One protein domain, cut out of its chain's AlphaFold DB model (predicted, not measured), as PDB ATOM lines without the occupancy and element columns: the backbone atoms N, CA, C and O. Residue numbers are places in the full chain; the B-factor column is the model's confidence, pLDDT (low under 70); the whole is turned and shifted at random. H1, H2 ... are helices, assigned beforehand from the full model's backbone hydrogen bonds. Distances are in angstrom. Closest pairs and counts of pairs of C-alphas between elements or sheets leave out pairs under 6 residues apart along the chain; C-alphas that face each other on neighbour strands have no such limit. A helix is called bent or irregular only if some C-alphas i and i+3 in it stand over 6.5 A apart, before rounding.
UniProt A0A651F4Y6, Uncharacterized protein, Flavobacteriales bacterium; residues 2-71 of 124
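AT A GLANCE: This is residues 2 to 71 of the 124 residues of an uncharacterized protein of Flavobacteriales bacterium (UniProt A0A651F4Y6). One long, bent helix, H1, runs along most of the length: its second arm, H1b, and the helix H3 lie side by side and run opposite ways, while its first arm, H1a, turns away at the bend, and residues 2 to 10 of it stick out free. At the opposite end the short helix H2 lies crosswise near the end of H1b and the beginning of H3, and a loop between H2 and H3 reaches farther out, with residues 40 to 45 standing free. The printed part has 70 residues with three named helices, H1, H2 and H3 along the chain, and no named strand; the class is all helix. The whole is only just loose, close to extended, with a radius of gyration of the C-alphas of 16.2 A, and its outline is flat, with spans of 55 by 31 by 15 A.

HOW THE PARTS SIT: H1, residues 2 to 28, was assigned as one helix by its hydrogen bonds but is bent: C-alphas 12 and 15 are 6.8 A apart. Its arms, H1a with residues 2 to 12 and H1b with residues 15 to 28, stand at a steep tilt of 58 degrees. H1b touches H3, residues 50 to 62, at a shallow tilt of 19 degrees, opposite ways; the closest C-alphas, those of Val 22 and Leu 57, are 6.6 A apart. H2, residues 30 to 35, only just touches H3, with 3 pairs of C-alphas within 8 A, and H3 takes part with residues 50 to 53 alone. Their closest C-alphas, those of Tyr 33 and Gln 52, are 6.5 A apart, and their lines are about perpendicular at 73 degrees. H1b and H2 are close but not clearly touching, with the C-alphas of Tyr 26 and Tyr 33 closest at 6.8 A; at 71 degrees they are only just about perpendicular. H1a is apart from H2 and from H3. In H1a, H2 and H3 every O i to N i+4 pair is within hydrogen-bond range, and in H1b 8 of 10 are.

IN THESE COORDINATES: H1a begins at C-alpha 2, (47.242, -1.597, -24.223), and is 15.6 A long. H1b measures 20.5 A and ends at C-alpha 28, (14.461, 8.225, -14.276). H2, of six residues, is 8.9 A long. H3 measures 18.1 A and ends at C-alpha 62, (30.934, 25.275, -15.430).

THE WHOLE: The two C-alphas farthest apart, those of Arg 2 and Ser 41, are 56.4 A apart. Without the stretches that stand free, the body spans 35 by 22 by 15 A. The link from H1 to H2 is tight; that from H2 to H3, residues 36 to 49, is long. The printed part has no cut. Its mean pLDDT is 82.9, and residues 64 to 71 are under 70.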
ATOM      1  N   ARG A   2      48.681  -1.355 -24.506       86.44
ATOM      2  CA  ARG A   2      47.242  -1.597 -24.223       86.44
ATOM      3  C   ARG A   2      46.656  -0.834 -23.021       86.44
ATOM      4  O   ARG A   2      45.526  -0.378 -23.085       86.44
ATOM      5  N   LYS A   3      47.409  -0.683 -21.926       93.31
ATOM      6  CA  LYS A   3      46.955   0.045 -20.721       93.31
ATOM      7  C   LYS A   3      46.784   1.551 -20.968       93.31
ATOM      8  O   LYS A   3      45.844   2.137 -20.455       93.31
ATOM      9  N   ILE A   4      47.652   2.139 -21.793       93.62
ATOM     10  CA  ILE A   4      47.598   3.560 -22.162       93.62
ATOM     11  C   ILE A   4      46.342   3.831 -22.994       93.62
ATOM     12  O   ILE A   4      45.655   4.809 -22.740       93.62
ATOM     13  N   ALA A   5      45.991   2.922 -23.911       93.81
ATOM     14  CA  ALA A   5      44.761   3.029 -24.692       93.81
ATOM     15  C   ALA A   5      43.505   3.069 -23.804       93.81
ATOM     16  O   ALA A   5      42.638   3.905 -24.019       93.81
ATOM     17  N   TRP A   6      43.433   2.226 -22.766       95.38
ATOM     18  CA  TRP A   6      42.325   2.263 -21.803       95.38
ATOM     19  C   TRP A   6      42.278   3.560 -20.997       95.38
ATOM     20  O   TRP A   6      41.203   4.118 -20.821       95.38
ATOM     21  N   ILE A   7      43.432   4.057 -20.540       93.31
ATOM     22  CA  ILE A   7      43.515   5.331 -19.811       93.31
ATOM     23  C   ILE A   7      43.007   6.476 -20.691       93.31
ATOM     24  O   ILE A   7      42.204   7.285 -20.239       93.31
ATOM     25  N   LEU A   8      43.430   6.510 -21.954       90.75
ATOM     26  CA  LEU A   8      43.051   7.560 -22.892       90.75
ATOM     27  C   LEU A   8      41.563   7.481 -23.263       90.75
ATOM     28  O   LEU A   8      40.886   8.502 -23.308       90.75
ATOM     29  N   LEU A   9      41.037   6.267 -23.448       91.81
ATOM     30  CA  LEU A   9      39.619   6.035 -23.719       91.81
ATOM     31  C   LEU A   9      38.733   6.464 -22.543       91.81
ATOM     32  O   LEU A   9      37.707   7.110 -22.747       91.81
ATOM     33  N   ILE A  10      39.134   6.155 -21.307       90.38
ATOM     34  CA  ILE A  10      38.411   6.593 -20.107       90.38
ATOM     35  C   ILE A  10      38.488   8.116 -19.968       90.38
ATOM     36  O   ILE A  10      37.461   8.765 -19.789       90.38
ATOM     37  N   ALA A  11      39.678   8.704 -20.113       88.56
ATOM     38  CA  ALA A  11      39.858  10.151 -20.024       88.56
ATOM     39  C   ALA A  11      38.983  10.909 -21.037       88.56
ATOM     40  O   ALA A  11      38.349  11.896 -20.677       88.56
ATOM     41  N   LEU A  12      38.886  10.413 -22.275       87.31
ATOM     42  CA  LEU A  12      38.107  11.060 -23.333       87.31
ATOM     43  C   LEU A  12      36.589  10.855 -23.183       87.31
ATOM     44  O   LEU A  12      35.809  11.719 -23.571       87.31
ATOM     45  N   SER A  13      36.155   9.724 -22.615       85.12
ATOM     46  CA  SER A  13      34.726   9.411 -22.421       85.12
ATOM     47  C   SER A  13      34.128  10.001 -21.143       85.12
ATOM     48  O   SER A  13      32.919  10.217 -21.080       85.12
ATOM     49  N   THR A  14      34.952  10.310 -20.141       84.25
ATOM     50  CA  THR A  14      34.519  10.908 -18.867       84.25
ATOM     51  C   THR A  14      33.637  12.161 -19.032       84.25
ATOM     52  O   THR A  14      32.561  12.179 -18.433       84.25
ATOM     53  N   PRO A  15      33.991  13.184 -19.842       82.56
ATOM     54  CA  PRO A  15      33.144  14.374 -19.996       82.56
ATOM     55  C   PRO A  15      31.773  14.062 -20.614       82.56
ATOM     56  O   PRO A  15      30.777  14.680 -20.242       82.56
ATOM     57  N   LEU A  16      31.694  13.075 -21.514       84.56
ATOM     58  CA  LEU A  16      30.424  12.632 -22.092       84.56
ATOM     59  C   LEU A  16      29.564  11.915 -21.045       84.56
ATOM     60  O   LEU A  16      28.371  12.187 -20.926       84.56
ATOM     61  N   LEU A  17      30.175  11.035 -20.249       87.44
ATOM     62  CA  LEU A  17      29.480  10.305 -19.191       87.44
ATOM     63  C   LEU A  17      28.881  11.248 -18.140       87.44
ATOM     64  O   LEU A  17      27.756  11.012 -17.710       87.44
ATOM     65  N   MET A  18      29.571  12.336 -17.784       84.19
ATOM     66  CA  MET A  18      29.053  13.334 -16.833       84.19
ATOM     67  C   MET A  18      27.774  14.026 -17.322       84.19
ATOM     68  O   MET A  18      26.873  14.273 -16.532       84.19
ATOM     69  N   LYS A  19      27.643  14.306 -18.623       83.81
ATOM     70  CA  LYS A  19      26.396  14.869 -19.171       83.81
ATOM     71  C   LYS A  19      25.282  13.820 -19.220       83.81
ATOM     72  O   LYS A  19      24.124  14.111 -18.920       83.81
ATOM     73  N   MET A  20      25.636  12.574 -19.538       86.94
ATOM     74  CA  MET A  20      24.682  11.463 -19.601       86.94
ATOM     75  C   MET A  20      24.062  11.125 -18.241       86.94
ATOM     76  O   MET A  20      22.912  10.691 -18.203       86.94
ATOM     77  N   THR A  21      24.765  11.336 -17.125       88.38
ATOM     78  CA  THR A  21      24.179  11.119 -15.792       88.38
ATOM     79  C   THR A  21      23.060  12.114 -15.487       88.38
ATOM     80  O   THR A  21      22.039  11.701 -14.943       88.38
ATOM     81  N   VAL A  22      23.193  13.385 -15.885       88.00
ATOM     82  CA  VAL A  22      22.142  14.409 -15.719       88.00
ATOM     83  C   VAL A  22      20.905  14.051 -16.545       88.00
ATOM     84  O   VAL A  22      19.791  14.037 -16.023       88.00
ATOM     85  N   VAL A  23      21.097  13.660 -17.810       90.38
ATOM     86  CA  VAL A  23      20.007  13.181 -18.681       90.38
ATOM     87  C   VAL A  23      19.340  11.937 -18.090       90.38
ATOM     88  O   VAL A  23      18.116  11.850 -18.034       90.38
ATOM     89  N   GLY A  24      20.135  10.985 -17.596       90.19
ATOM     90  CA  GLY A  24      19.626   9.791 -16.928       90.19
ATOM     91  C   GLY A  24      18.788  10.129 -15.695       90.19
ATOM     92  O   GLY A  24      17.718   9.553 -15.508       90.19
ATOM     93  N   LYS A  25      19.225  11.100 -14.884       89.81
ATOM     94  CA  LYS A  25      18.487  11.561 -13.702       89.81
ATOM     95  C   LYS A  25      17.152  12.194 -14.093       89.81
ATOM     96  O   LYS A  25      16.131  11.839 -13.510       89.81
ATOM     97  N   TYR A  26      17.138  13.032 -15.126       88.12
ATOM     98  CA  TYR A  26      15.913  13.621 -15.669       88.12
ATOM     99  C   TYR A  26      14.915  12.563 -16.155       88.12
ATOM    100  O   TYR A  26      13.737  12.627 -15.819       88.12
ATOM    101  N   MET A  27      15.385  11.543 -16.877       88.56
ATOM    102  CA  MET A  27      14.520  10.479 -17.399       88.56
ATOM    103  C   MET A  27      13.984   9.561 -16.293       88.56
ATOM    104  O   MET A  27      12.800   9.231 -16.275       88.56
ATOM    105  N   LEU A  28      14.839   9.148 -15.352       92.88
ATOM    106  CA  LEU A  28      14.461   8.225 -14.276       92.88
ATOM    107  C   LEU A  28      13.620   8.898 -13.186       92.88
ATOM    108  O   LEU A  28      12.796   8.242 -12.551       92.88
ATOM    109  N   GLN A  29      13.830  10.194 -12.951       91.38
ATOM    110  CA  GLN A  29      13.179  10.961 -11.888       91.38
ATOM    111  C   GLN A  29      12.342  12.115 -12.442       91.38
ATOM    112  O   GLN A  29      12.180  13.133 -11.774       91.38
ATOM    113  N   TYR A  30      11.761  11.952 -13.630       87.00
ATOM    114  CA  TYR A  30      11.013  13.009 -14.320       87.00
ATOM    115  C   TYR A  30       9.948  13.685 -13.439       87.00
ATOM    116  O   TYR A  30       9.817  14.905 -13.426       87.00
ATOM    117  N   GLN A  31       9.250  12.905 -12.606       87.38
ATOM    118  CA  GLN A  31       8.253  13.428 -11.664       87.38
ATOM    119  C   GLN A  31       8.842  14.410 -10.640       87.38
ATOM    120  O   GLN A  31       8.209  15.408 -10.308       87.38
ATOM    121  N   ALA A  32      10.062  14.164 -10.158       87.69
ATOM    122  CA  ALA A  32      10.736  15.075  -9.239       87.69
ATOM    123  C   ALA A  32      11.084  16.407  -9.924       87.69
ATOM    124  O   ALA A  32      10.954  17.462  -9.311       87.69
ATOM    125  N   TYR A  33      11.452  16.370 -11.210       85.00
ATOM    126  CA  TYR A  33      11.718  17.578 -11.993       85.00
ATOM    127  C   TYR A  33      10.447  18.381 -12.283       85.00
ATOM    128  O   TYR A  33      10.487  19.607 -12.234       85.00
ATOM    129  N   LEU A  34       9.310  17.718 -12.524       86.12
ATOM    130  CA  LEU A  34       8.019  18.399 -12.680       86.12
ATOM    131  C   LEU A  34       7.601  19.153 -11.413       86.12
ATOM    132  O   LEU A  34       7.100  20.272 -11.495       86.12
ATOM    133  N   LEU A  35       7.834  18.556 -10.242       87.38
ATOM    134  CA  LEU A  35       7.547  19.184  -8.948       87.38
ATOM    135  C   LEU A  35       8.477  20.368  -8.642       87.38
ATOM    136  O   LEU A  35       8.108  21.243  -7.865       87.38
ATOM    137  N   ALA A  36       9.661  20.406  -9.256       84.56
ATOM    138  CA  ALA A  36      10.662  21.455  -9.085       84.56
ATOM    139  C   ALA A  36      10.517  22.619 -10.089       84.56
ATOM    140  O   ALA A  36      11.450  23.401 -10.262       84.56
ATOM    141  N   CYS A  37       9.377  22.747 -10.779       84.25
ATOM    142  CA  CYS A  37       9.152  23.861 -11.697       84.25
ATOM    143  C   CYS A  37       8.995  25.197 -10.957       84.25
ATOM    144  O   CYS A  37       8.084  25.380 -10.157       84.25
ATOM    145  N   GLU A  38       9.868  26.149 -11.286       80.50
ATOM    146  CA  GLU A  38       9.872  27.496 -10.700       80.50
ATOM    147  C   GLU A  38       8.907  28.455 -11.426       80.50
ATOM    148  O   GLU A  38       8.300  29.332 -10.813       80.50
ATOM    149  N   ASN A  39       8.683  28.234 -12.727       74.75
ATOM    150  CA  ASN A  39       7.828  29.066 -13.585       74.75
ATOM    151  C   ASN A  39       6.320  28.772 -13.430       74.75
ATOM    152  O   ASN A  39       5.571  28.781 -14.405       74.75
ATOM    153  N   THR A  40       5.838  28.537 -12.208       70.38
ATOM    154  CA  THR A  40       4.402  28.321 -11.927       70.38
ATOM    155  C   THR A  40       3.560  29.561 -12.246       70.38
ATOM    156  O   THR A  40       2.373  29.457 -12.546       70.38
ATOM    157  N   SER A  41       4.176  30.745 -12.207       76.75
ATOM    158  CA  SER A  41       3.557  32.034 -12.533       76.75
ATOM    159  C   SER A  41       3.434  32.309 -14.037       76.75
ATOM    160  O   SER A  41       2.702  33.221 -14.412       76.75
ATOM    161  N   ARG A  42       4.136  31.542 -14.885       76.94
ATOM    162  CA  ARG A  42       4.162  31.688 -16.352       76.94
ATOM    163  C   ARG A  42       4.015  30.325 -17.039       76.94
ATOM    164  O   ARG A  42       4.993  29.793 -17.577       76.94
ATOM    165  N   PRO A  43       2.810  29.728 -17.001       73.25
ATOM    166  CA  PRO A  43       2.562  28.402 -17.563       73.25
ATOM    167  C   PRO A  43       2.784  28.340 -19.082       73.25
ATOM    168  O   PRO A  43       3.070  27.263 -19.599       73.25
ATOM    169  N   GLU A  44       2.730  29.474 -19.793       79.12
ATOM    170  CA  GLU A  44       3.023  29.556 -21.230       79.12
ATOM    171  C   GLU A  44       4.438  29.085 -21.616       79.12
ATOM    172  O   GLU A  44       4.661  28.699 -22.762       79.12
ATOM    173  N   LEU A  45       5.383  29.058 -20.668       76.38
ATOM    174  CA  LEU A  45       6.772  28.638 -20.897       76.38
ATOM    175  C   LEU A  45       6.975  27.114 -20.880       76.38
ATOM    176  O   LEU A  45       8.093  26.660 -21.105       76.38
ATOM    177  N   ASN A  46       5.931  26.318 -20.612       78.56
ATOM    178  CA  ASN A  46       5.969  24.849 -20.655       78.56
ATOM    179  C   ASN A  46       7.183  24.231 -19.925       78.56
ATOM    180  O   ASN A  46       7.906  23.413 -20.494       78.56
ATOM    181  N   CYS A  47       7.396  24.609 -18.654       82.00
ATOM    182  CA  CYS A  47       8.567  24.213 -17.859       82.00
ATOM    183  C   CYS A  47       8.909  22.718 -17.974       82.00
ATOM    184  O   CYS A  47      10.060  22.403 -18.244       82.00
ATOM    185  N   ASN A  48       7.952  21.794 -17.796       83.62
ATOM    186  CA  ASN A  48       8.158  20.337 -17.926       83.62
ATOM    187  C   ASN A  48       9.415  19.797 -17.202       83.62
ATOM    188  O   ASN A  48      10.015  18.817 -17.624       83.62
ATOM    189  N   GLY A  49       9.861  20.457 -16.126       84.75
ATOM    190  CA  GLY A  49      11.104  20.123 -15.429       84.75
ATOM    191  C   GLY A  49      12.400  20.509 -16.161       84.75
ATOM    192  O   GLY A  49      13.491  20.318 -15.623       84.75
ATOM    193  N   THR A  50      12.306  21.090 -17.357       85.69
ATOM    194  CA  THR A  50      13.445  21.497 -18.193       85.69
ATOM    195  C   THR A  50      14.262  22.629 -17.575       85.69
ATOM    196  O   THR A  50      15.471  22.662 -17.769       85.69
ATOM    197  N   CYS A  51      13.656  23.512 -16.772       86.12
ATOM    198  CA  CYS A  51      14.382  24.584 -16.079       86.12
ATOM    199  C   CYS A  51      15.410  24.019 -15.086       86.12
ATOM    200  O   CYS A  51      16.583  24.388 -15.118       86.12
ATOM    201  N   GLN A  52      14.986  23.071 -14.245       87.50
ATOM    202  CA  GLN A  52      15.872  22.405 -13.290       87.50
ATOM    203  C   GLN A  52      16.908  21.531 -14.013       87.50
ATOM    204  O   GLN A  52      18.071  21.503 -13.624       87.50
ATOM    205  N   PHE A  53      16.517  20.864 -15.101       88.19
ATOM    206  CA  PHE A  53      17.448  20.111 -15.941       88.19
ATOM    207  C   PHE A  53      18.533  21.005 -16.561       88.19
ATOM    208  O   PHE A  53      19.715  20.679 -16.486       88.19
ATOM    209  N   ALA A  54      18.148  22.155 -17.118       88.00
ATOM    210  CA  ALA A  54      19.075  23.117 -17.701       88.00
ATOM    211  C   ALA A  54      20.045  23.672 -16.652       88.00
ATOM    212  O   ALA A  54      21.230  23.825 -16.935       88.00
ATOM    213  N   LYS A  55      19.568  23.925 -15.429       88.06
ATOM    214  CA  LYS A  55      20.415  24.360 -14.316       88.06
ATOM    215  C   LYS A  55      21.502  23.335 -13.992       88.06
ATOM    216  O   LYS A  55      22.678  23.677 -13.971       88.06
ATOM    217  N   GLU A  56      21.125  22.074 -13.812       87.94
ATOM    218  CA  GLU A  56      22.087  21.010 -13.507       87.94
ATOM    219  C   GLU A  56      23.066  20.756 -14.657       87.94
ATOM    220  O   GLU A  56      24.233  20.443 -14.429       87.94
ATOM    221  N   LEU A  57      22.610  20.912 -15.902       87.81
ATOM    222  CA  LEU A  57      23.476  20.781 -17.067       87.81
ATOM    223  C   LEU A  57      24.538  21.889 -17.104       87.81
ATOM    224  O   LEU A  57      25.700  21.602 -17.385       87.81
ATOM    225  N   ARG A  58      24.158  23.124 -16.759       86.19
ATOM    226  CA  ARG A  58      25.075  24.270 -16.651       86.19
ATOM    227  C   ARG A  58      26.082  24.100 -15.527       86.19
ATOM    228  O   ARG A  58      27.261  24.341 -15.747       86.19
ATOM    229  N   GLU A  59      25.645  23.608 -14.370       87.44
ATOM    230  CA  GLU A  59      26.544  23.292 -13.255       87.44
ATOM    231  C   GLU A  59      27.605  22.262 -13.680       87.44
ATOM    232  O   GLU A  59      28.786  22.428 -13.384       87.44
ATOM    233  N   VAL A  60      27.219  21.225 -14.434       85.94
ATOM    234  CA  VAL A  60      28.178  20.242 -14.970       85.94
ATOM    235  C   VAL A  60      29.124  20.856 -16.003       85.94
ATOM    236  O   VAL A  60      30.267  20.419 -16.095       85.94
ATOM    237  N   GLU A  61      28.686  21.846 -16.780       82.44
ATOM    238  CA  GLU A  61      29.533  22.533 -17.760       82.44
ATOM    239  C   GLU A  61      30.522  23.504 -17.107       82.44
ATOM    240  O   GLU A  61      31.711  23.437 -17.415       82.44
ATOM    241  N   GLU A  62      30.075  24.336 -16.166       82.56
ATOM    242  CA  GLU A  62      30.934  25.275 -15.430       82.56
ATOM    243  C   GLU A  62      31.935  24.556 -14.519       82.56
ATOM    244  O   GLU A  62      33.084  24.977 -14.387       82.56
ATOM    245  N   HIS A  63      31.534  23.434 -13.915       77.81
ATOM    246  CA  HIS A  63      32.412  22.624 -13.069       77.81
ATOM    247  C   HIS A  63      33.223  21.581 -13.838       77.81
ATOM    248  O   HIS A  63      33.838  20.714 -13.211       77.81
ATOM    249  N   ASN A  64      33.265  21.640 -15.171       68.88
ATOM    250  CA  ASN A  64      34.144  20.790 -15.962       68.88
ATOM    251  C   ASN A  64      35.471  21.519 -16.250       68.88
ATOM    252  O   ASN A  64      35.586  22.188 -17.276       68.88
ATOM    253  N   PRO A  65      36.519  21.355 -15.414       58.97
ATOM    254  CA  PRO A  65      37.821  22.000 -15.622       58.97
ATOM    255  C   PRO A  65      38.553  21.497 -16.878       58.97
ATOM    256  O   PRO A  65      39.621  21.997 -17.213       58.97
ATOM    257  N   LEU A  66      38.015  20.462 -17.533       60.12
ATOM    258  CA  LEU A  66      38.527  19.867 -18.763       60.12
ATOM    259  C   LEU A  66      37.698  20.276 -19.984       60.12
ATOM    260  O   LEU A  66      37.975  19.779 -21.077       60.12
ATOM    261  N   ALA A  67      36.675  21.125 -19.822       61.53
ATOM    262  CA  ALA A  67      35.961  21.684 -20.954       61.53
ATOM    263  C   ALA A  67      36.962  22.521 -21.768       61.53
ATOM    264  O   ALA A  67      37.511  23.489 -21.240       61.53
ATOM    265  N   PRO A  68      37.266  22.141 -23.021       58.88
ATOM    266  CA  PRO A  68      38.098  22.985 -23.855       58.88
ATOM    267  C   PRO A  68      37.357  24.309 -24.041       58.88
ATOM    268  O   PRO A  68      36.214  24.305 -24.503       58.88
ATOM    269  N   GLU A  69      37.989  25.432 -23.689       59.75
ATOM    270  CA  GLU A  69      37.565  26.735 -24.194       59.75
ATOM    271  C   GLU A  69      37.704  26.657 -25.708       59.75
ATOM    272  O   GLU A  69      38.799  26.711 -26.268       59.75
ATOM    273  N   VAL A  70      36.582  26.390 -26.368       59.62
ATOM    274  CA  VAL A  70      36.498  26.375 -27.816       59.62
ATOM    275  C   VAL A  70      36.753  27.824 -28.229       59.62
ATOM    276  O   VAL A  70      35.916  28.673 -27.918       59.62
ATOM    277  N   PRO A  71      37.896  28.154 -28.865       58.03
ATOM    278  CA  PRO A  71      38.111  29.514 -29.338       58.03
ATOM    279  C   PRO A  71      36.938  29.882 -30.249       58.03
ATOM    280  O   PRO A  71      36.452  29.016 -30.972       58.03
TER     281      PRO A  71